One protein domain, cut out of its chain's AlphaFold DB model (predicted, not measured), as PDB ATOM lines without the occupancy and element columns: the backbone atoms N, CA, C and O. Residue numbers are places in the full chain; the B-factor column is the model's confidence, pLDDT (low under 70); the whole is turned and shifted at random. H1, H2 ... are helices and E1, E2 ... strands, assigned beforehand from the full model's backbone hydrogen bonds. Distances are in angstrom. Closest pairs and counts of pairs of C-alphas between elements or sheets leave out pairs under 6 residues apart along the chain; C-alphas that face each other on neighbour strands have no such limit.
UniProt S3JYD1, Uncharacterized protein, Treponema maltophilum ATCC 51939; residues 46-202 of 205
ATOM      1  N   GLU A  46     104.468  31.846  76.689       88.75
ATOM      2  CA  GLU A  46     103.931  31.933  75.331       88.75
ATOM      3  C   GLU A  46     104.193  33.307  74.716       88.75
ATOM      4  O   GLU A  46     104.194  34.321  75.412       88.75
ATOM      5  N   ALA A  47     104.451  33.327  73.408       88.06
ATOM      6  CA  ALA A  47     104.564  34.560  72.646       88.06
ATOM      7  C   ALA A  47     103.166  35.004  72.212       88.06
ATOM      8  O   ALA A  47     102.466  34.280  71.506       88.06
ATOM      9  N   VAL A  48     102.778  36.204  72.622       88.25
ATOM     10  CA  VAL A  48     101.459  36.782  72.380       88.25
ATOM     11  C   VAL A  48     101.611  38.014  71.505       88.25
ATOM     12  O   VAL A  48     102.563  38.777  71.661       88.25
ATOM     13  N   SER A  49     100.670  38.204  70.582       89.94
ATOM     14  CA  SER A  49     100.571  39.417  69.767       89.94
ATOM     15  C   SER A  49      99.378  40.244  70.237       89.94
ATOM     16  O   SER A  49      98.239  39.788  70.150       89.94
ATOM     17  N   ILE A  50      99.643  41.448  70.740       90.62
ATOM     18  CA  ILE A  50      98.624  42.411  71.166       90.62
ATOM     19  C   ILE A  50      98.513  43.495  70.097       90.62
ATOM     20  O   ILE A  50      99.511  44.113  69.730       90.62
ATOM     21  N   ALA A  51      97.312  43.720  69.571       89.25
ATOM     22  CA  ALA A  51      97.074  44.743  68.564       89.25
ATOM     23  C   ALA A  51      97.142  46.139  69.197       89.25
ATOM     24  O   ALA A  51      96.360  46.477  70.089       89.25
ATOM     25  N   CYS A  52      98.078  46.946  68.702       83.19
ATOM     26  CA  CYS A  52      98.266  48.332  69.090       83.19
ATOM     27  C   CYS A  52      97.413  49.240  68.182       83.19
ATOM     28  O   CYS A  52      97.468  49.095  66.956       83.19
ATOM     29  N   PRO A  53      96.611  50.170  68.729       82.69
ATOM     30  CA  PRO A  53      95.822  51.081  67.911       82.69
ATOM     31  C   PRO A  53      96.711  52.114  67.215       82.69
ATOM     32  O   PRO A  53      97.659  52.629  67.804       82.69
ATOM     33  N   ARG A  54      96.342  52.462  65.977       79.12
ATOM     34  CA  ARG A  54      97.120  53.301  65.051       79.12
ATOM     35  C   ARG A  54      97.716  54.572  65.664       79.12
ATOM     36  O   ARG A  54      98.914  54.812  65.557       79.12
ATOM     37  N   ARG A  55      96.886  55.322  66.389       78.50
ATOM     38  CA  ARG A  55      97.262  56.590  67.031       78.50
ATOM     39  C   ARG A  55      98.491  56.490  67.947       78.50
ATOM     40  O   ARG A  55      99.272  57.421  68.032       78.50
ATOM     41  N   PHE A  56      98.702  55.358  68.623       78.69
ATOM     42  CA  PHE A  56      99.742  55.254  69.653       78.69
ATOM     43  C   PHE A  56     101.157  55.100  69.093       78.69
ATOM     44  O   PHE A  56     102.112  55.408  69.798       78.69
ATOM     45  N   TYR A  57     101.293  54.634  67.850       73.06
ATOM     46  CA  TYR A  57     102.590  54.479  67.188       73.06
ATOM     47  C   TYR A  57     102.807  55.470  66.040       73.06
ATOM     48  O   TYR A  57     103.944  55.637  65.615       73.06
ATOM     49  N   GLU A  58     101.760  56.127  65.530       70.31
ATOM     50  CA  GLU A  58     101.907  57.229  64.566       70.31
ATOM     51  C   GLU A  58     102.135  58.568  65.268       70.31
ATOM     52  O   GLU A  58     103.107  59.253  64.957       70.31
ATOM     53  N   ASP A  59     101.310  58.906  66.263       63.97
ATOM     54  CA  ASP A  59     101.444  60.174  66.993       63.97
ATOM     55  C   ASP A  59     102.668  60.127  67.923       63.97
ATOM     56  O   ASP A  59     103.419  61.096  68.042       63.97
ATOM     57  N   GLY A  60     102.944  58.953  68.505       54.56
ATOM     58  CA  GLY A  60     104.128  58.704  69.332       54.56
ATOM     59  C   GLY A  60     105.457  58.736  68.567       54.56
ATOM     60  O   GLY A  60     106.507  58.839  69.192       54.56
ATOM     61  N   ALA A  61     105.433  58.664  67.232       51.44
ATOM     62  CA  ALA A  61     106.629  58.745  66.394       51.44
ATOM     63  C   ALA A  61     107.070  60.182  66.087       51.44
ATOM     64  O   ALA A  61     108.189  60.385  65.618       51.44
ATOM     65  N   GLN A  62     106.196  61.168  66.317       50.78
ATOM     66  CA  GLN A  62     106.458  62.578  66.013       50.78
ATOM     67  C   GLN A  62     106.927  63.390  67.234       50.78
ATOM     68  O   GLN A  62     107.401  64.513  67.067       50.78
ATOM     69  N   GLY A  63     106.819  62.845  68.449       44.16
ATOM     70  CA  GLY A  63     107.167  63.530  69.696       44.16
ATOM     71  C   GLY A  63     108.482  63.031  70.290       44.16
ATOM     72  O   GLY A  63     108.723  61.832  70.324       44.16
ATOM     73  N   GLY A  64     109.324  63.947  70.778       56.78
ATOM     74  CA  GLY A  64     110.561  63.636  71.506       56.78
ATOM     75  C   GLY A  64     110.326  62.820  72.789       56.78
ATOM     76  O   GLY A  64     110.158  61.609  72.745       56.78
ATOM     77  N   SER A  65     110.339  63.453  73.965       53.66
ATOM     78  CA  SER A  65     110.139  62.775  75.264       53.66
ATOM     79  C   SER A  65     108.727  62.198  75.490       53.66
ATOM     80  O   SER A  65     108.518  61.527  76.495       53.66
ATOM     81  N   ASP A  66     107.789  62.425  74.563       63.09
ATOM     82  CA  ASP A  66     106.366  62.056  74.650       63.09
ATOM     83  C   ASP A  66     105.995  60.897  73.710       63.09
ATOM     84  O   ASP A  66     104.909  60.852  73.131       63.09
ATOM     85  N   ALA A  67     106.908  59.944  73.522       72.81
ATOM     86  CA  ALA A  67     106.612  58.753  72.739       72.81
ATOM     87  C   ALA A  67     105.506  57.919  73.410       72.81
ATOM     88  O   ALA A  67     105.522  57.679  74.622       72.81
ATOM     89  N   GLY A  68     104.564  57.426  72.602       84.44
ATOM     90  CA  GLY A  68     103.542  56.492  73.066       84.44
ATOM     91  C   GLY A  68     104.176  55.235  73.665       84.44
ATOM     92  O   GLY A  68     105.238  54.784  73.231       84.44
ATOM     93  N   TYR A  69     103.546  54.650  74.679       88.69
ATOM     94  CA  TYR A  69     104.074  53.464  75.350       88.69
ATOM     95  C   TYR A  69     102.974  52.488  75.759       88.69
ATOM     96  O   TYR A  69     101.813  52.854  75.938       88.69
ATOM     97  N   ALA A  70     103.355  51.223  75.922       92.69
ATOM     98  CA  ALA A  70     102.521  50.186  76.502       92.69
ATOM     99  C   ALA A  70     103.018  49.812  77.905       92.69
ATOM    100  O   ALA A  70     104.218  49.619  78.108       92.69
ATOM    101  N   LEU A  71     102.095  49.663  78.854       95.12
ATOM    102  CA  LEU A  71     102.328  49.056  80.160       95.12
ATOM    103  C   LEU A  71     101.661  47.688  80.239       95.12
ATOM    104  O   LEU A  71     100.531  47.505  79.783       95.12
ATOM    105  N   TYR A  72     102.344  46.750  80.883       94.81
ATOM    106  CA  TYR A  72     101.766  45.476  81.301       94.81
ATOM    107  C   TYR A  72     102.427  44.978  82.587       94.81
ATOM    108  O   TYR A  72     103.435  45.526  83.031       94.81
ATOM    109  N   ILE A  73     101.851  43.947  83.206       91.56
ATOM    110  CA  ILE A  73     102.415  43.304  84.400       91.56
ATOM    111  C   ILE A  73     102.953  41.927  84.012       91.56
ATOM    112  O   ILE A  73     102.222  41.100  83.459       91.56
ATOM    113  N   ASP A  74     104.234  41.688  84.289       87.88
ATOM    114  CA  ASP A  74     104.907  40.434  83.956       87.88
ATOM    115  C   ASP A  74     104.613  39.297  84.951       87.88
ATOM    116  O   ASP A  74     103.834  39.422  85.902       87.88
ATOM    117  N   SER A  75     105.254  38.145  84.731       81.81
ATOM    118  CA  SER A  75     105.089  36.973  85.591       81.81
ATOM    119  C   SER A  75     105.561  37.185  87.036       81.81
ATOM    120  O   SER A  75     105.104  36.490  87.942       81.81
ATOM    121  N   SER A  76     106.451  38.148  87.248       83.62
ATOM    122  CA  SER A  76     107.059  38.490  88.531       83.62
ATOM    123  C   SER A  76     106.310  39.619  89.245       83.62
ATOM    124  O   SER A  76     106.840  40.176  90.202       83.62
ATOM    125  N   MET A  77     105.095  39.960  88.788       84.06
ATOM    126  CA  MET A  77     104.283  41.069  89.308       84.06
ATOM    127  C   MET A  77     104.957  42.440  89.163       84.06
ATOM    128  O   MET A  77     104.643  43.371  89.899       84.06
ATOM    129  N   ARG A  78     105.875  42.593  88.201       88.81
ATOM    130  CA  ARG A  78     106.525  43.874  87.920       88.81
ATOM    131  C   ARG A  78     105.845  44.565  86.753       88.81
ATOM    132  O   ARG A  78     105.461  43.925  85.773       88.81
ATOM    133  N   VAL A  79     105.723  45.883  86.865       93.44
ATOM    134  CA  VAL A  79     105.273  46.725  85.759       93.44
ATOM    135  C   VAL A  79     106.390  46.791  84.728       93.44
ATOM    136  O   VAL A  79     107.522  47.146  85.044       93.44
ATOM    137  N   GLN A  80     106.052  46.449  83.496       94.44
ATOM    138  CA  GLN A  80     106.917  46.556  82.337       94.44
ATOM    139  C   GLN A  80     106.411  47.685  81.448       94.44
ATOM    140  O   GLN A  80     105.201  47.835  81.266       94.44
ATOM    141  N   LYS A  81     107.343  48.463  80.893       92.50
ATOM    142  CA  LYS A  81     107.065  49.586  79.996       92.50
ATOM    143  C   LYS A  81     107.784  49.372  78.675       92.50
ATOM    144  O   LYS A  81     108.991  49.148  78.660       92.50
ATOM    145  N   ILE A  82     107.040  49.444  77.578       88.75
ATOM    146  CA  ILE A  82     107.568  49.303  76.221       88.75
ATOM    147  C   ILE A  82     107.235  50.569  75.445       88.75
ATOM    148  O   ILE A  82     106.064  50.883  75.252       88.75
ATOM    149  N   THR A  83     108.259  51.277  74.977       86.38
ATOM    150  CA  THR A  83     108.085  52.412  74.067       86.38
ATOM    151  C   THR A  83     107.594  51.921  72.707       86.38
ATOM    152  O   THR A  83     108.157  50.992  72.126       86.38
ATOM    153  N   LEU A  84     106.537  52.543  72.193       82.44
ATOM    154  CA  LEU A  84     105.907  52.211  70.920       82.44
ATOM    155  C   LEU A  84     106.531  53.078  69.827       82.44
ATOM    156  O   LEU A  84     106.007  54.123  69.459       82.44
ATOM    157  N   ALA A  85     107.684  52.646  69.323       69.06
ATOM    158  CA  ALA A  85     108.276  53.230  68.125       69.06
ATOM    159  C   ALA A  85     107.761  52.494  66.871       69.06
ATOM    160  O   ALA A  85     107.596  51.270  66.930       69.06
ATOM    161  N   PRO A  86     107.604  53.171  65.714       61.75
ATOM    162  CA  PRO A  86     107.174  52.542  64.458       61.75
ATOM    163  C   PRO A  86     107.981  51.297  64.077       61.75
ATOM    164  O   PRO A  86     107.439  50.356  63.508       61.75
ATOM    165  N   ASN A  87     109.271  51.286  64.428       56.59
ATOM    166  CA  ASN A  87     110.213  50.218  64.091       56.59
ATOM    167  C   ASN A  87     110.237  49.071  65.119       56.59
ATOM    168  O   ASN A  87     110.823  48.026  64.853       56.59
ATOM    169  N   ALA A  88     109.646  49.264  66.305       54.94
ATOM    170  CA  ALA A  88     109.601  48.261  67.374       54.94
ATOM    171  C   ALA A  88     108.383  47.327  67.258       54.94
ATOM    172  O   ALA A  88     108.306  46.309  67.948       54.94
ATOM    173  N   LEU A  89     107.427  47.670  66.392       63.06
ATOM    174  CA  LEU A  89     106.209  46.908  66.173       63.06
ATOM    175  C   LEU A  89     106.266  46.170  64.837       63.06
ATOM    176  O   LEU A  89     106.850  46.632  63.860       63.06
ATOM    177  N   LEU A  90     105.641  44.997  64.789       60.94
ATOM    178  CA  LEU A  90     105.587  44.207  63.565       60.94
ATOM    179  C   LEU A  90     104.389  44.626  62.715       60.94
ATOM    180  O   LEU A  90     103.298  44.857  63.246       60.94
ATOM    181  N   SER A  91     104.598  44.674  61.399       58.56
ATOM    182  CA  SER A  91     103.574  44.965  60.394       58.56
ATOM    183  C   SER A  91     102.449  43.928  60.449       58.56
ATOM    184  O   SER A  91     102.541  42.856  59.852       58.56
ATOM    185  N   GLY A  92     101.380  44.224  61.187       54.38
ATOM    186  CA  GLY A  92     100.185  43.389  61.248       54.38
ATOM    187  C   GLY A  92      99.151  43.841  60.220       54.38
ATOM    188  O   GLY A  92      98.264  44.638  60.508       54.38
ATOM    189  N   GLY A  93      99.242  43.316  58.998       50.66
ATOM    190  CA  GLY A  93      98.245  43.558  57.947       50.66
ATOM    191  C   GLY A  93      97.885  45.038  57.717       50.66
ATOM    192  O   GLY A  93      98.601  45.955  58.109       50.66
ATOM    193  N   ALA A  94      96.756  45.279  57.051       46.91
ATOM    194  CA  ALA A  94      96.451  46.570  56.432       46.91
ATOM    195  C   ALA A  94      96.283  47.773  57.386       46.91
ATOM    196  O   ALA A  94      96.256  48.890  56.890       46.91
ATOM    197  N   ASN A  95      96.141  47.590  58.711       50.84
ATOM    198  CA  ASN A  95      95.808  48.692  59.639       50.84
ATOM    199  C   ASN A  95      96.175  48.459  61.128       50.84
ATOM    200  O   ASN A  95      95.674  49.190  61.985       50.84
ATOM    201  N   ARG A  96      96.962  47.433  61.497       61.75
ATOM    202  CA  ARG A  96      97.189  47.094  62.920       61.75
ATOM    203  C   ARG A  96      98.623  46.664  63.199       61.75
ATOM    204  O   ARG A  96      98.974  45.508  63.016       61.75
ATOM    205  N   GLN A  97      99.452  47.554  63.729       76.00
ATOM    206  CA  GLN A  97     100.732  47.112  64.279       76.00
ATOM    207  C   GLN A  97     100.515  46.254  65.535       76.00
ATOM    208  O   GLN A  97      99.633  46.530  66.350       76.00
ATOM    209  N   THR A  98     101.300  45.187  65.691       82.69
ATOM    210  CA  THR A  98     101.184  44.278  66.843       82.69
ATOM    211  C   THR A  98     102.426  44.323  67.717       82.69
ATOM    212  O   THR A  98     103.546  44.191  67.218       82.69
ATOM    213  N   LEU A  99     102.210  44.426  69.026       86.31
ATOM    214  CA  LEU A  99     103.222  44.259  70.056       86.31
ATOM    215  C   LEU A  99     103.389  42.764  70.356       86.31
ATOM    216  O   LEU A  99     102.440  42.114  70.798       86.31
ATOM    217  N   LYS A 100     104.590  42.219  70.130       87.44
ATOM    218  CA  LYS A 100     104.927  40.846  70.526       87.44
ATOM    219  C   LYS A 100     105.565  40.828  71.906       87.44
ATOM    220  O   LYS A 100     106.593  41.457  72.123       87.44
ATOM    221  N   VAL A 101     104.973  40.066  72.816       88.06
ATOM    222  CA  VAL A 101     105.423  39.931  74.209       88.06
ATOM    223  C   VAL A 101     105.406  38.474  74.629       88.06
ATOM    224  O   VAL A 101     104.561  37.698  74.188       88.06
ATOM    225  N   VAL A 102     106.342  38.094  75.493       89.38
ATOM    226  CA  VAL A 102     106.384  36.752  76.077       89.38
ATOM    227  C   VAL A 102     105.740  36.802  77.456       89.38
ATOM    228  O   VAL A 102     106.263  37.448  78.363       89.38
ATOM    229  N   LEU A 103     104.612  36.116  77.614       89.06
ATOM    230  CA  LEU A 103     103.833  36.078  78.850       89.06
ATOM    231  C   LEU A 103     103.843  34.682  79.464       89.06
ATOM    232  O   LEU A 103     104.135  33.692  78.796       89.06
ATOM    233  N   ALA A 104     103.515  34.600  80.750       85.44
ATOM    234  CA  ALA A 104     103.208  33.319  81.368       85.44
ATOM    235  C   ALA A 104     101.860  32.805  80.845       85.44
ATOM    236  O   ALA A 104     100.888  33.562  80.780       85.44
ATOM    237  N   LYS A 105     101.802  31.514  80.513       82.50
ATOM    238  CA  LYS A 105     100.579  30.871  80.037       82.50
ATOM    239  C   LYS A 105      99.462  30.967  81.061       82.50
ATOM    240  O   LYS A 105      99.703  30.853  82.263       82.50
ATOM    241  N   ASN A 106      98.231  31.110  80.569       75.31
ATOM    242  CA  ASN A 106      97.017  31.199  81.389       75.31
ATOM    243  C   ASN A 106      97.048  32.347  82.415       75.31
ATOM    244  O   ASN A 106      96.316  32.301  83.411       75.31
ATOM    245  N   ARG A 107      97.906  33.358  82.198       85.56
ATOM    246  CA  ARG A 107      98.006  34.501  83.093       85.56
ATOM    247  C   ARG A 107      97.101  35.628  82.632       85.56
ATOM    248  O   ARG A 107      97.191  36.046  81.482       85.56
ATOM    249  N   VAL A 108      96.249  36.128  83.528       92.19
ATOM    250  CA  VAL A 108      95.488  37.339  83.222       92.19
ATOM    251  C   VAL A 108      96.431  38.542  83.274       92.19
ATOM    252  O   VAL A 108      97.080  38.779  84.294       92.19
ATOM    253  N   THR A 109      96.529  39.280  82.171       94.56
ATOM    254  CA  THR A 109      97.485  40.383  82.029       94.56
ATOM    255  C   THR A 109      96.787  41.616  81.458       94.56
ATOM    256  O   THR A 109      96.204  41.536  80.371       94.56
ATOM    257  N   PRO A 110      96.836  42.764  82.160       96.81
ATOM    258  CA  PRO A 110      96.377  44.025  81.603       96.81
ATOM    259  C   PRO A 110      97.418  44.564  80.620       96.81
ATOM    260  O   PRO A 110      98.606  44.597  80.939       96.81
ATOM    261  N   PHE A 111      96.960  45.025  79.459       96.38
ATOM    262  CA  PHE A 111      97.745  45.851  78.543       96.38
ATOM    263  C   PHE A 111      97.124  47.238  78.472       96.38
ATOM    264  O   PHE A 111      95.935  47.363  78.174       96.38
ATOM    265  N   LEU A 112      97.925  48.268  78.736       96.56
ATOM    266  CA  LEU A 112      97.527  49.673  78.703       96.56
ATOM    267  C   LEU A 112      98.415  50.422  77.716       96.56
ATOM    268  O   LEU A 112      99.629  50.354  77.828       96.56
ATOM    269  N   PHE A 113      97.820  51.137  76.774       93.81
ATOM    270  CA  PHE A 113      98.485  51.926  75.745       93.81
ATOM    271  C   PHE A 113      98.227  53.403  76.019       93.81
ATOM    272  O   PHE A 113      97.067  53.821  76.083       93.81
ATOM    273  N   TYR A 114      99.304  54.166  76.156       91.38
ATOM    274  CA  TYR A 114      99.312  55.589  76.467       91.38
ATOM    275  C   TYR A 114      99.882  56.377  75.294       91.38
ATOM    276  O   TYR A 114     100.861  55.953  74.678       91.38
ATOM    277  N   CYS A 115      99.282  57.529  74.996       86.31
ATOM    278  CA  CYS A 115      99.791  58.462  73.982       86.31
ATOM    279  C   CYS A 115     100.951  59.342  74.494       86.31
ATOM    280  O   CYS A 115     101.438  60.175  73.744       86.31
ATOM    281  N   GLY A 116     101.368  59.183  75.752       82.31
ATOM    282  CA  GLY A 116     102.420  59.969  76.403       82.31
ATOM    283  C   GLY A 116     102.264  59.945  77.927       82.31
ATOM    284  O   GLY A 116     101.326  59.339  78.448       82.31
ATOM    285  N   GLU A 117     103.172  60.587  78.665       81.00
ATOM    286  CA  GLU A 117     103.168  60.571  80.145       81.00
ATOM    287  C   GLU A 117     101.953  61.276  80.766       81.00
ATOM    288  O   GLU A 117     101.549  60.964  81.884       81.00
ATOM    289  N   THR A 118     101.355  62.227  80.048       83.25
ATOM    290  CA  THR A 118     100.207  63.015  80.524       83.25
ATOM    291  C   THR A 118      98.858  62.354  80.235       83.25
ATOM    292  O   THR A 118      97.819  62.835  80.697       83.25
ATOM    293  N   ASP A 119      98.845  61.245  79.488       86.06
ATOM    294  CA  ASP A 119      97.626  60.502  79.191       86.06
ATOM    295  C   ASP A 119      97.132  59.770  80.448       86.06
ATOM    296  O   ASP A 119      97.809  58.932  81.038       86.06
ATOM    297  N   THR A 120      95.913  60.093  80.869       89.12
ATOM    298  CA  THR A 120      95.263  59.503  82.050       89.12
ATOM    299  C   THR A 120      94.196  58.474  81.685       89.12
ATOM    300  O   THR A 120      93.586  57.876  82.574       89.12
ATOM    301  N   LYS A 121      93.931  58.273  80.388       94.44
ATOM    302  CA  LYS A 121      92.825  57.464  79.860       94.44
ATOM    303  C   LYS A 121      93.336  56.533  78.754       94.44
ATOM    304  O   LYS A 121      92.905  56.648  77.599       94.44
ATOM    305  N   PRO A 122      94.236  55.594  79.103       94.56
ATOM    306  CA  PRO A 122      94.846  54.693  78.136       94.56
ATOM    307  C   PRO A 122      93.799  53.844  77.413       94.56
ATOM    308  O   PRO A 122      92.772  53.475  77.977       94.56
ATOM    309  N   GLN A 123      94.069  53.438  76.176       95.06
ATOM    310  CA  GLN A 123      93.337  52.292  75.613       95.06
ATOM    311  C   GLN A 123      93.995  50.997  76.065       95.06
ATOM    312  O   GLN A 123      95.100  51.001  76.590       95.06
ATOM    313  N   GLY A 124      93.334  49.863  75.886       96.31
ATOM    314  CA  GLY A 124      93.897  48.616  76.384       96.31
ATOM    315  C   GLY A 124      93.024  47.409  76.168       96.31
ATOM    316  O   GLY A 124      91.951  47.503  75.574       96.31
ATOM    317  N   CYS A 125      93.510  46.275  76.652       96.38
ATOM    318  CA  CYS A 125      92.815  44.998  76.621       96.38
ATOM    319  C   CYS A 125      93.274  44.111  77.786       96.38
ATOM    320  O   CYS A 125      94.269  44.396  78.460       96.38
ATOM    321  N   VAL A 126      92.534  43.030  78.031       96.69
ATOM    322  CA  VAL A 126      92.867  42.045  79.064       96.69
ATOM    323  C   VAL A 126      93.142  40.703  78.403       96.69
ATOM    324  O   VAL A 126      92.218  40.009  77.985       96.69
ATOM    325  N   TYR A 127      94.409  40.310  78.363       93.94
ATOM    326  CA  TYR A 127      94.816  38.982  77.916       93.94
ATOM    327  C   TYR A 127      94.478  37.929  78.995       93.94
ATOM    328  O   TYR A 127      94.602  38.251  80.179       93.94
ATOM    329  N   PRO A 128      94.060  36.689  78.653       91.94
ATOM    330  CA  PRO A 128      93.867  36.124  77.310       91.94
ATOM    331  C   PRO A 128      92.489  36.374  76.683       91.94
ATOM    332  O   PRO A 128      92.198  35.832  75.622       91.94
ATOM    333  N   TYR A 129      91.622  37.161  77.322       90.12
ATOM    334  CA  TYR A 129      90.240  37.346  76.865       90.12
ATOM    335  C   TYR A 129      90.121  38.246  75.635       90.12
ATOM    336  O   TYR A 129      89.199  38.072  74.843       90.12
ATOM    337  N   ASP A 130      91.032  39.205  75.492       91.25
ATOM    338  CA  ASP A 130      91.103  40.105  74.350       91.25
ATOM    339  C   ASP A 130      92.555  40.519  74.070       91.25
ATOM    340  O   ASP A 130      93.369  40.710  74.979       91.25
ATOM    341  N   THR A 131      92.866  40.669  72.789       92.38
ATOM    342  CA  THR A 131      94.157  41.129  72.266       92.38
ATOM    343  C   THR A 131      94.030  42.435  71.487       92.38
ATOM    344  O   THR A 131      95.037  42.939  70.994       92.38
ATOM    345  N   HIS A 132      92.825  42.998  71.374       91.50
ATOM    346  CA  HIS A 132      92.561  44.240  70.661       91.50
ATOM    347  C   HIS A 132      92.339  45.387  71.636       91.50
ATOM    348  O   HIS A 132      91.362  45.426  72.381       91.50
ATOM    349  N   ALA A 133      93.244  46.361  71.617       92.50
ATOM    350  CA  ALA A 133      93.087  47.528  72.463       92.50
ATOM    351  C   ALA A 133      91.889  48.389  72.032       92.50
ATOM    352  O   ALA A 133      91.686  48.682  70.854       92.50
ATOM    353  N   SER A 134      91.102  48.805  73.020       94.38
ATOM    354  CA  SER A 134      89.940  49.680  72.862       94.38
ATOM    355  C   SER A 134      89.791  50.597  74.078       94.38
ATOM    356  O   SER A 134      90.500  50.444  75.073       94.38
ATOM    357  N   VAL A 135      88.866  51.560  74.031       95.38
ATOM    358  CA  VAL A 135      88.602  52.461  75.171       95.38
ATOM    359  C   VAL A 135      87.993  51.699  76.355       95.38
ATOM    360  O   VAL A 135      88.462  51.831  77.486       95.38
ATOM    361  N   SER A 136      86.989  50.852  76.113       96.75
ATOM    362  CA  SER A 136      86.383  50.003  77.150       96.75
ATOM    363  C   SER A 136      87.324  48.901  77.629       96.75
ATOM    364  O   SER A 136      87.345  48.571  78.821       96.75
ATOM    365  N   GLY A 137      88.143  48.354  76.730       97.19
ATOM    366  CA  GLY A 137      89.217  47.434  77.082       97.19
ATOM    367  C   GLY A 137      90.269  48.112  77.958       97.19
ATOM    368  O   GLY A 137      90.687  47.523  78.950       97.19
ATOM    369  N   GLY A 138      90.604  49.374  77.675       97.38
ATOM    370  CA  GLY A 138      91.522  50.200  78.460       97.38
ATOM    371  C   GLY A 138      91.043  50.417  79.882       97.38
ATOM    372  O   GLY A 138      91.770  50.114  80.823       97.38
ATOM    373  N   PHE A 139      89.787  50.827  80.061       98.19
ATOM    374  CA  PHE A 139      89.208  50.961  81.399       98.19
ATOM    375  C   PHE A 139      89.180  49.619  82.155       98.19
ATOM    376  O   PHE A 139      89.539  49.545  83.330       98.19
ATOM    377  N   THR A 140      88.805  48.529  81.474       98.19
ATOM    378  CA  THR A 140      88.778  47.181  82.073       98.19
ATOM    379  C   THR A 140      90.178  46.731  82.506       98.19
ATOM    380  O   THR A 140      90.361  46.254  83.628       98.19
ATOM    381  N   ALA A 141      91.175  46.918  81.639       98.06
ATOM    382  CA  ALA A 141      92.575  46.628  81.917       98.06
ATOM    383  C   ALA A 141      93.126  47.513  83.038       98.06
ATOM    384  O   ALA A 141      93.918  47.040  83.843       98.06
ATOM    385  N   PHE A 142      92.669  48.760  83.147       98.00
ATOM    386  CA  PHE A 142      93.094  49.687  84.192       98.00
ATOM    387  C   PHE A 142      92.592  49.263  85.578       98.00
ATOM    388  O   PHE A 142      93.350  49.281  86.546       98.00
ATOM    389  N   VAL A 143      91.347  48.780  85.671       97.38
ATOM    390  CA  VAL A 143      90.807  48.181  86.904       97.38
ATOM    391  C   VAL A 143      91.622  46.953  87.324       97.38
ATOM    392  O   VAL A 143      91.962  46.824  88.502       97.38
ATOM    393  N   LEU A 144      91.970  46.071  86.376       97.06
ATOM    394  CA  LEU A 144      92.844  44.918  86.632       97.06
ATOM    395  C   LEU A 144      94.256  45.350  87.048       97.06
ATOM    396  O   LEU A 144      94.813  44.789  87.986       97.06
ATOM    397  N   TYR A 145      94.831  46.343  86.376       96.06
ATOM    398  CA  TYR A 145      96.147  46.895  86.689       96.06
ATOM    399  C   TYR A 145      96.196  47.408  88.132       96.06
ATOM    400  O   TYR A 145      97.040  46.967  88.909       96.06
ATOM    401  N   LYS A 146      95.226  48.240  88.532       94.69
ATOM    402  CA  LYS A 146      95.093  48.709  89.917       94.69
ATOM    403  C   LYS A 146      94.895  47.564  90.908       94.69
ATOM    404  O   LYS A 146      95.452  47.603  91.997       94.69
ATOM    405  N   LEU A 147      94.117  46.545  90.541       93.56
ATOM    406  CA  LEU A 147      93.896  45.371  91.385       93.56
ATOM    407  C   LEU A 147      95.207  44.622  91.645       93.56
ATOM    408  O   LEU A 147      95.529  44.342  92.794       93.56
ATOM    409  N   LEU A 148      95.977  44.330  90.596       92.00
ATOM    410  CA  LEU A 148      97.235  43.588  90.699       92.00
ATOM    411  C   LEU A 148      98.346  44.371  91.410       92.00
ATOM    412  O   LEU A 148      99.231  43.747  91.984       92.00
ATOM    413  N   LEU A 149      98.296  45.705  91.382       89.50
ATOM    414  CA  LEU A 149      99.225  46.571  92.114       89.50
ATOM    415  C   LEU A 149      98.730  46.982  93.501       89.50
ATOM    416  O   LEU A 149      99.430  47.706  94.205       89.50
ATOM    417  N   SER A 150      97.526  46.568  93.898       84.94
ATOM    418  CA  SER A 150      97.037  46.886  95.232       84.94
ATOM    419  C   SER A 150      97.908  46.188  96.278       84.94
ATOM    420  O   SER A 150      98.140  44.982  96.197       84.94
ATOM    421  N   ASP A 151      98.371  46.957  97.265       65.81
ATOM    422  CA  ASP A 151      99.236  46.506  98.365       65.81
ATOM    423  C   ASP A 151      98.464  45.669  99.405       65.81
ATOM    424  O   ASP A 151      98.598  45.804 100.621       65.81
ATOM    425  N   ALA A 152      97.551  44.819  98.933       58.50
ATOM    426  CA  ALA A 152      96.919  43.842  99.791       58.50
ATOM    427  C   ALA A 152      98.002  42.853 100.228       58.50
ATOM    428  O   ALA A 152      98.708  42.307  99.383       58.50
ATOM    429  N   ALA A 153      98.080  42.588 101.535       53.12
ATOM    430  CA  ALA A 153      99.109  41.809 102.235       53.12
ATOM    431  C   ALA A 153      99.387  40.375 101.710       53.12
ATOM    432  O   ALA A 153     100.129  39.618 102.332       53.12
ATOM    433  N   ASN A 154      98.788  39.961 100.590       66.12
ATOM    434  CA  ASN A 154      99.038  38.699  99.920       66.12
ATOM    435  C   ASN A 154      98.866  38.839  98.388       66.12
ATOM    436  O   ASN A 154      97.768  38.664  97.848       66.12
ATOM    437  N   ALA A 155      99.964  39.139  97.688       62.88
ATOM    438  CA  ALA A 155      99.999  39.289  96.229       62.88
ATOM    439  C   ALA A 155      99.547  38.022  95.471       62.88
ATOM    440  O   ALA A 155      98.908  38.118  94.423       62.88
ATOM    441  N   GLU A 156      99.819  36.831  96.016       66.00
ATOM    442  CA  GLU A 156      99.416  35.552  95.416       66.00
ATOM    443  C   GLU A 156      97.890  35.361  95.477       66.00
ATOM    444  O   GLU A 156      97.254  34.999  94.484       66.00
ATOM    445  N   ASN A 157      97.269  35.736  96.599       77.69
ATOM    446  CA  ASN A 157      95.810  35.763  96.750       77.69
ATOM    447  C   ASN A 157      95.157  36.786  95.803       77.69
ATOM    448  O   ASN A 157      94.090  36.529  95.242       77.69
ATOM    449  N   MET A 158      95.806  37.935  95.581       84.50
ATOM    450  CA  MET A 158      95.290  38.948  94.661       84.50
ATOM    451  C   MET A 158      95.284  38.456  93.215       84.50
ATOM    452  O   MET A 158      94.292  38.628  92.502       84.50
ATOM    453  N   TYR A 159      96.364  37.800  92.795       85.38
ATOM    454  CA  TYR A 159      96.445  37.234  91.460       85.38
ATOM    455  C   TYR A 159      95.397  36.131  91.241       85.38
ATOM    456  O   TYR A 159      94.685  36.159  90.237       85.38
ATOM    457  N   GLU A 160      95.227  35.203  92.186       84.81
ATOM    458  CA  GLU A 160      94.184  34.175  92.082       84.81
ATOM    459  C   GLU A 160      92.776  34.783  92.035       84.81
ATOM    460  O   GLU A 160      91.928  34.374  91.238       84.81
ATOM    461  N   ARG A 161      92.530  35.840  92.813       86.88
ATOM    462  CA  ARG A 161      91.267  36.582  92.752       86.88
ATOM    463  C   ARG A 161      91.042  37.218  91.385       86.88
ATOM    464  O   ARG A 161      89.946  37.099  90.838       86.88
ATOM    465  N   ALA A 162      92.065  37.860  90.824       90.81
ATOM    466  CA  ALA A 162      92.009  38.418  89.481       90.81
ATOM    467  C   ALA A 162      91.743  37.317  88.448       90.81
ATOM    468  O   ALA A 162      90.843  37.450  87.629       90.81
ATOM    469  N   ARG A 163      92.453  36.192  88.517       88.06
ATOM    470  CA  ARG A 163      92.298  35.062  87.596       88.06
ATOM    471  C   ARG A 163      90.882  34.482  87.583       88.06
ATOM    472  O   ARG A 163      90.382  34.109  86.525       88.06
ATOM    473  N   LEU A 164      90.234  34.385  88.742       89.50
ATOM    474  CA  LEU A 164      88.887  33.820  88.857       89.50
ATOM    475  C   LEU A 164      87.777  34.817  88.487       89.50
ATOM    476  O   LEU A 164      86.621  34.411  88.319       89.50
ATOM    477  N   PHE A 165      88.094  36.111  88.393       92.88
ATOM    478  CA  PHE A 165      87.133  37.152  88.056       92.88
ATOM    479  C   PHE A 165      86.775  37.121  86.564       92.88
ATOM    480  O   PHE A 165      87.622  36.947  85.691       92.88
ATOM    481  N   ASN A 166      85.492  37.312  86.246       94.69
ATOM    482  CA  ASN A 166      85.015  37.262  84.866       94.69
ATOM    483  C   ASN A 166      85.240  38.605  84.143       94.69
ATOM    484  O   ASN A 166      84.323  39.425  84.014       94.69
ATOM    485  N   TRP A 167      86.470  38.814  83.668       95.56
ATOM    486  CA  TRP A 167      86.886  40.025  82.950       95.56
ATOM    487  C   TRP A 167      86.157  40.229  81.626       95.56
ATOM    488  O   TRP A 167      85.792  41.358  81.318       95.56
ATOM    489  N   GLN A 168      85.877  39.158  80.879       94.12
ATOM    490  CA  GLN A 168      85.130  39.243  79.621       94.12
ATOM    491  C   GLN A 168      83.720  39.809  79.848       94.12
ATOM    492  O   GLN A 168      83.264  40.684  79.114       94.12
ATOM    493  N   LYS A 169      83.036  39.361  80.911       94.44
ATOM    494  CA  LYS A 169      81.722  39.894  81.282       94.44
ATOM    495  C   LYS A 169      81.804  41.334  81.773       94.44
ATOM    496  O   LYS A 169      80.898  42.108  81.478       94.44
ATOM    497  N   LEU A 170      82.849  41.696  82.522       96.00
ATOM    498  CA  LEU A 170      83.052  43.091  82.903       96.00
ATOM    499  C   LEU A 170      83.243  43.955  81.654       96.00
ATOM    500  O   LEU A 170      82.488  44.902  81.479       96.00
ATOM    501  N   HIS A 171      84.162  43.585  80.761       96.00
ATOM    502  CA  HIS A 171      84.412  44.296  79.510       96.00
ATOM    503  C   HIS A 171      83.128  44.499  78.699       96.00
ATOM    504  O   HIS A 171      82.833  45.623  78.310       96.00
ATOM    505  N   ALA A 172      82.311  43.454  78.527       95.44
ATOM    506  CA  ALA A 172      81.033  43.559  77.821       95.44
ATOM    507  C   ALA A 172      80.081  44.601  78.444       95.44
ATOM    508  O   ALA A 172      79.402  45.324  77.721       95.44
ATOM    509  N   LEU A 173      80.048  44.709  79.778       95.69
ATOM    510  CA  LEU A 173      79.259  45.733  80.473       95.69
ATOM    511  C   LEU A 173      79.854  47.136  80.302       95.69
ATOM    512  O   LEU A 173      79.104  48.098  80.166       95.69
ATOM    513  N   ILE A 174      81.182  47.261  80.317       96.50
ATOM    514  CA  ILE A 174      81.882  48.539  80.136       96.50
ATOM    515  C   ILE A 174      81.752  49.047  78.696       96.50
ATOM    516  O   ILE A 174      81.586  50.244  78.493       96.50
ATOM    517  N   SER A 175      81.742  48.157  77.702       95.31
ATOM    518  CA  SER A 175      81.562  48.501  76.284       95.31
ATOM    519  C   SER A 175      80.185  49.093  75.954       95.31
ATOM    520  O   SER A 175      80.021  49.663  74.883       95.31
ATOM    521  N   ALA A 176      79.208  49.005  76.864       94.88
ATOM    522  CA  ALA A 176      77.923  49.690  76.723       94.88
ATOM    523  C   ALA A 176      77.995  51.202  77.031       94.88
ATOM    524  O   ALA A 176      77.032  51.922  76.778       94.88
ATOM    525  N   TYR A 177      79.105  51.688  77.595       94.75
ATOM    526  CA  TYR A 177      79.318  53.102  77.890       94.75
ATOM    527  C   TYR A 177      80.137  53.749  76.776       94.75
ATOM    528  O   TYR A 177      81.244  53.302  76.487       94.75
ATOM    529  N   GLU A 178      79.632  54.851  76.218       92.44
ATOM    530  CA  GLU A 178      80.366  55.655  75.230       92.44
ATOM    531  C   GLU A 178      81.711  56.146  75.791       92.44
ATOM    532  O   GLU A 178      82.752  56.032  75.149       92.44
ATOM    533  N   ASN A 179      81.699  56.625  77.039       95.81
ATOM    534  CA  ASN A 179      82.898  57.002  77.771       95.81
ATOM    535  C   ASN A 179      82.966  56.251  79.113       95.81
ATOM    536  O   ASN A 179      82.346  56.688  80.084       95.81
ATOM    537  N   PRO A 180      83.728  55.148  79.211       97.00
ATOM    538  CA  PRO A 180      83.832  54.365  80.439       97.00
ATOM    539  C   PRO A 180      84.656  55.055  81.536       97.00
ATOM    540  O   PRO A 180      84.507  54.718  82.705       97.00
ATOM    541  N   TRP A 181      85.466  56.067  81.211       97.38
ATOM    542  CA  TRP A 181      86.315  56.776  82.183       97.38
ATOM    543  C   TRP A 181      85.544  57.645  83.180       97.38
ATOM    544  O   TRP A 181      86.124  58.131  84.151       97.38
ATOM    545  N   ILE A 182      84.240  57.831  82.962       96.56
ATOM    546  CA  ILE A 182      83.343  58.460  83.939       96.56
ATOM    547  C   ILE A 182      83.041  57.535  85.123       96.56
ATOM    548  O   ILE A 182      82.485  57.995  86.116       96.56
ATOM    549  N   LEU A 183      83.325  56.235  85.001       97.44
ATOM    550  CA  LEU A 183      83.026  55.229  86.013       97.44
ATOM    551  C   LEU A 183      84.068  55.237  87.132       97.44
ATOM    552  O   LEU A 183      85.239  55.537  86.917       97.44
ATOM    553  N   ASN A 184      83.633  54.886  88.336       97.38
ATOM    554  CA  ASN A 184      84.454  54.867  89.536       97.38
ATOM    555  C   ASN A 184      85.321  53.601  89.586       97.38
ATOM    556  O   ASN A 184      84.934  52.579  90.155       97.38
ATOM    557  N   ASP A 185      86.497  53.675  88.967       95.81
ATOM    558  CA  ASP A 185      87.468  52.585  88.922       95.81
ATOM    559  C   ASP A 185      87.970  52.170  90.314       95.81
ATOM    560  O   ASP A 185      88.120  50.978  90.564       95.81
ATOM    561  N   GLU A 186      88.130  53.106  91.252       95.94
ATOM    562  CA  GLU A 186      88.582  52.817  92.621       95.94
ATOM    563  C   GLU A 186      87.580  51.943  93.378       95.94
ATOM    564  O   GLU A 186      87.946  50.899  93.923       95.94
ATOM    565  N   LEU A 187      86.295  52.311  93.342       95.94
ATOM    566  CA  LEU A 187      85.217  51.513  93.924       95.94
ATOM    567  C   LEU A 187      85.167  50.123  93.287       95.94
ATOM    568  O   LEU A 187      84.980  49.121  93.982       95.94
ATOM    569  N   MET A 188      85.307  50.049  91.963       96.12
ATOM    570  CA  MET A 188      85.279  48.778  91.251       96.12
ATOM    571  C   MET A 188      86.454  47.887  91.665       96.12
ATOM    572  O   MET A 188      86.218  46.750  92.077       96.12
ATOM    573  N   THR A 189      87.685  48.402  91.638       95.00
ATOM    574  CA  THR A 189      88.890  47.688  92.080       95.00
ATOM    575  C   THR A 189      88.751  47.225  93.528       95.00
ATOM    576  O   THR A 189      88.939  46.040  93.803       95.00
ATOM    577  N   GLN A 190      88.327  48.106  94.439       93.25
ATOM    578  CA  GLN A 190      88.119  47.768  95.848       93.25
ATOM    579  C   GLN A 190      87.105  46.629  96.012       93.25
ATOM    580  O   GLN A 190      87.352  45.655  96.722       93.25
ATOM    581  N   LYS A 191      85.946  46.704  95.347       93.50
ATOM    582  CA  LYS A 191      84.904  45.676  95.491       93.50
ATOM    583  C   LYS A 191      85.272  44.354  94.828       93.50
ATOM    584  O   LYS A 191      84.820  43.310  95.304       93.50
ATOM    585  N   ILE A 192      86.103  44.370  93.786       92.94
ATOM    586  CA  ILE A 192      86.702  43.151  93.232       92.94
ATOM    587  C   ILE A 192      87.691  42.561  94.237       92.94
ATOM    588  O   ILE A 192      87.557  41.382  94.564       92.94
ATOM    589  N   ALA A 193      88.588  43.371  94.805       90.06
ATOM    590  CA  ALA A 193      89.538  42.951  95.835       90.06
ATOM    591  C   ALA A 193      88.834  42.352  97.064       90.06
ATOM    592  O   ALA A 193      89.251  41.316  97.567       90.06
ATOM    593  N   GLU A 194      87.698  42.906  97.493       89.19
ATOM    594  CA  GLU A 194      86.875  42.363  98.587       89.19
ATOM    595  C   GLU A 194      86.103  41.084  98.204       89.19
ATOM    596  O   GLU A 194      85.581  40.392  99.077       89.19
ATOM    597  N   GLY A 195      86.007  40.745  96.912       88.50
ATOM    598  CA  GLY A 195      85.196  39.623  96.422       88.50
ATOM    599  C   GLY A 195      83.689  39.890  96.492       88.50
ATOM    600  O   GLY A 195      82.881  38.967  96.433       88.50
ATOM    601  N   LYS A 196      83.301  41.162  96.627       91.06
ATOM    602  CA  LYS A 196      81.913  41.623  96.790       91.06
ATOM    603  C   LYS A 196      81.387  42.344  95.548       91.06
ATOM    604  O   LYS A 196      80.316  42.952  95.597       91.06
ATOM    605  N   PHE A 197      82.135  42.310  94.446       93.69
ATOM    606  CA  PHE A 197      81.793  43.018  93.221       93.69
ATOM    607  C   PHE A 197      80.449  42.563  92.634       93.69
ATOM    608  O   PHE A 197      80.018  41.417  92.742       93.69
ATOM    609  N   GLY A 198      79.769  43.498  91.983       92.25
ATOM    610  CA  GLY A 198      78.444  43.301  91.410       92.25
ATOM    611  C   GLY A 198      78.025  44.541  90.636       92.25
ATOM    612  O   GLY A 198      78.586  45.611  90.856       92.25
ATOM    613  N   MET A 199      77.025  44.410  89.760       92.31
ATOM    614  CA  MET A 199      76.624  45.479  88.830       92.31
ATOM    615  C   MET A 199      76.322  46.819  89.511       92.31
ATOM    616  O   MET A 199      76.636  47.863  88.959       92.31
ATOM    617  N   ARG A 200      75.781  46.800  90.736       93.19
ATOM    618  CA  ARG A 200      75.505  48.014  91.528       93.19
ATOM    619  C   ARG A 200      76.744  48.862  91.840       93.19
ATOM    620  O   ARG A 200      76.588  49.992  92.282       93.19
ATOM    621  N   HIS A 201      77.947  48.307  91.694       95.56
ATOM    622  CA  HIS A 201      79.211  49.007  91.925       95.56
ATOM    623  C   HIS A 201      79.776  49.633  90.641       95.56
ATOM    624  O   HIS A 201      80.775  50.336  90.710       95.56
ATOM    625  N   ILE A 202      79.138  49.415  89.485       95.31
ATOM    626  CA  ILE A 202      79.430  50.140  88.247       95.31
ATOM    627  C   ILE A 202      78.663  51.462  88.327       95.31
ATOM    628  O   ILE A 202      77.484  51.536  87.985       95.31
TER     629      ILE A 202
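What this domain is: This is residues 46 to 202 of the 205 residues of an uncharacterized protein of Treponema maltophilum ATCC 51939 (UniProt S3JYD1). A twisted four-stranded sheet has the long helix H2 packed slantwise over one face, and H3, H4 and H5 gather round H2. On the sheet's other side lie the short helix H1 and, only near the sheet, a two-stranded ribbon of E1 and E4. The printed part has 157 residues, with five named helices and six named strands in the order E1 H1 E2 E3 E4 E5 E6 H2 H3 H4 H5. The class is mixed, helices and strands; the sheet's order is E3 E2 E5 E6, and both it and the ribbon are antiparallel. The whole is compact, with a radius of gyration of the C-alphas of 15.3 A, and spans 44 by 33 by 28 A.

Where its parts are: In the sheet, E3 is residues 79 to 83, E2 residues 69 to 73, E5 residues 109 to 114, 16.3 A long, and E6 residues 123 to 127. H2 is residues 135 to 148, 19.9 A long, from C-alpha 135 at (88.602, 52.461, 75.171) to C-alpha 148 at (97.235, 43.588, 90.699). H3 is residues 155 to 164, H4 residues 167 to 174, and H5 residues 185 to 193, ending at (89.538, 42.951, 95.835). E1 is residues 46 to 51, starting at (103.931, 31.933, 75.331), E4 residues 98 to 104, 18.3 A long, and H1 residues 55 to 61.

How they stand to each other: E2 and E3 form a hairpin, with N 70 and O 82 at 2.8 A. E2 and E5 have N 71 and O 112 at 2.8 A. E5 and E6 form a hairpin, with N 113 and O 123 at 2.7 A. H2 and the sheet make two layers, a helix on one face of a sheet; its height over the sheet is 6.9 A. The closest C-alphas of H2 and E6 are those of Gly 124 and Gly 138, 3.5 A apart. H1 is on the opposite face; its closest C-alphas to E5 are Phe 56 and Tyr 114, 6.8 A. H2 is the hub. It touches H5 at a steep tilt of 49 degrees, closest C-alphas Val 143 and Thr 189, 5.5 A. With residues 136 to 140 alone it touches H4, closest C-alphas Ser 136 and Ile 174, 5.6 A. With residues 144 to 148 alone it touches H3, closest C-alphas Leu 148 and Met 158, 6.4 A; they form a helical hairpin at 36 degrees, only just steep. H4 only grazes the sheet. E1 and E4 have N 48 and O 101 at 2.8 A. In H2, H3, H4 and H5 every O i to N i+4 pair is within hydrogen-bond range; H1 has 1 of 3, and 1 of 4 O i to N i+3 pairs.

The domain as a whole: The C-alphas of Ala 94 and Ala 153, the two farthest apart, are 46.1 A apart. The printed part has no cut. The link E3 to E4, residues 84 to 97, is long. The mean pLDDT of the printed part is 85.2; residues 59 to 66, 85 to 96 and 151 to 156 are under 70.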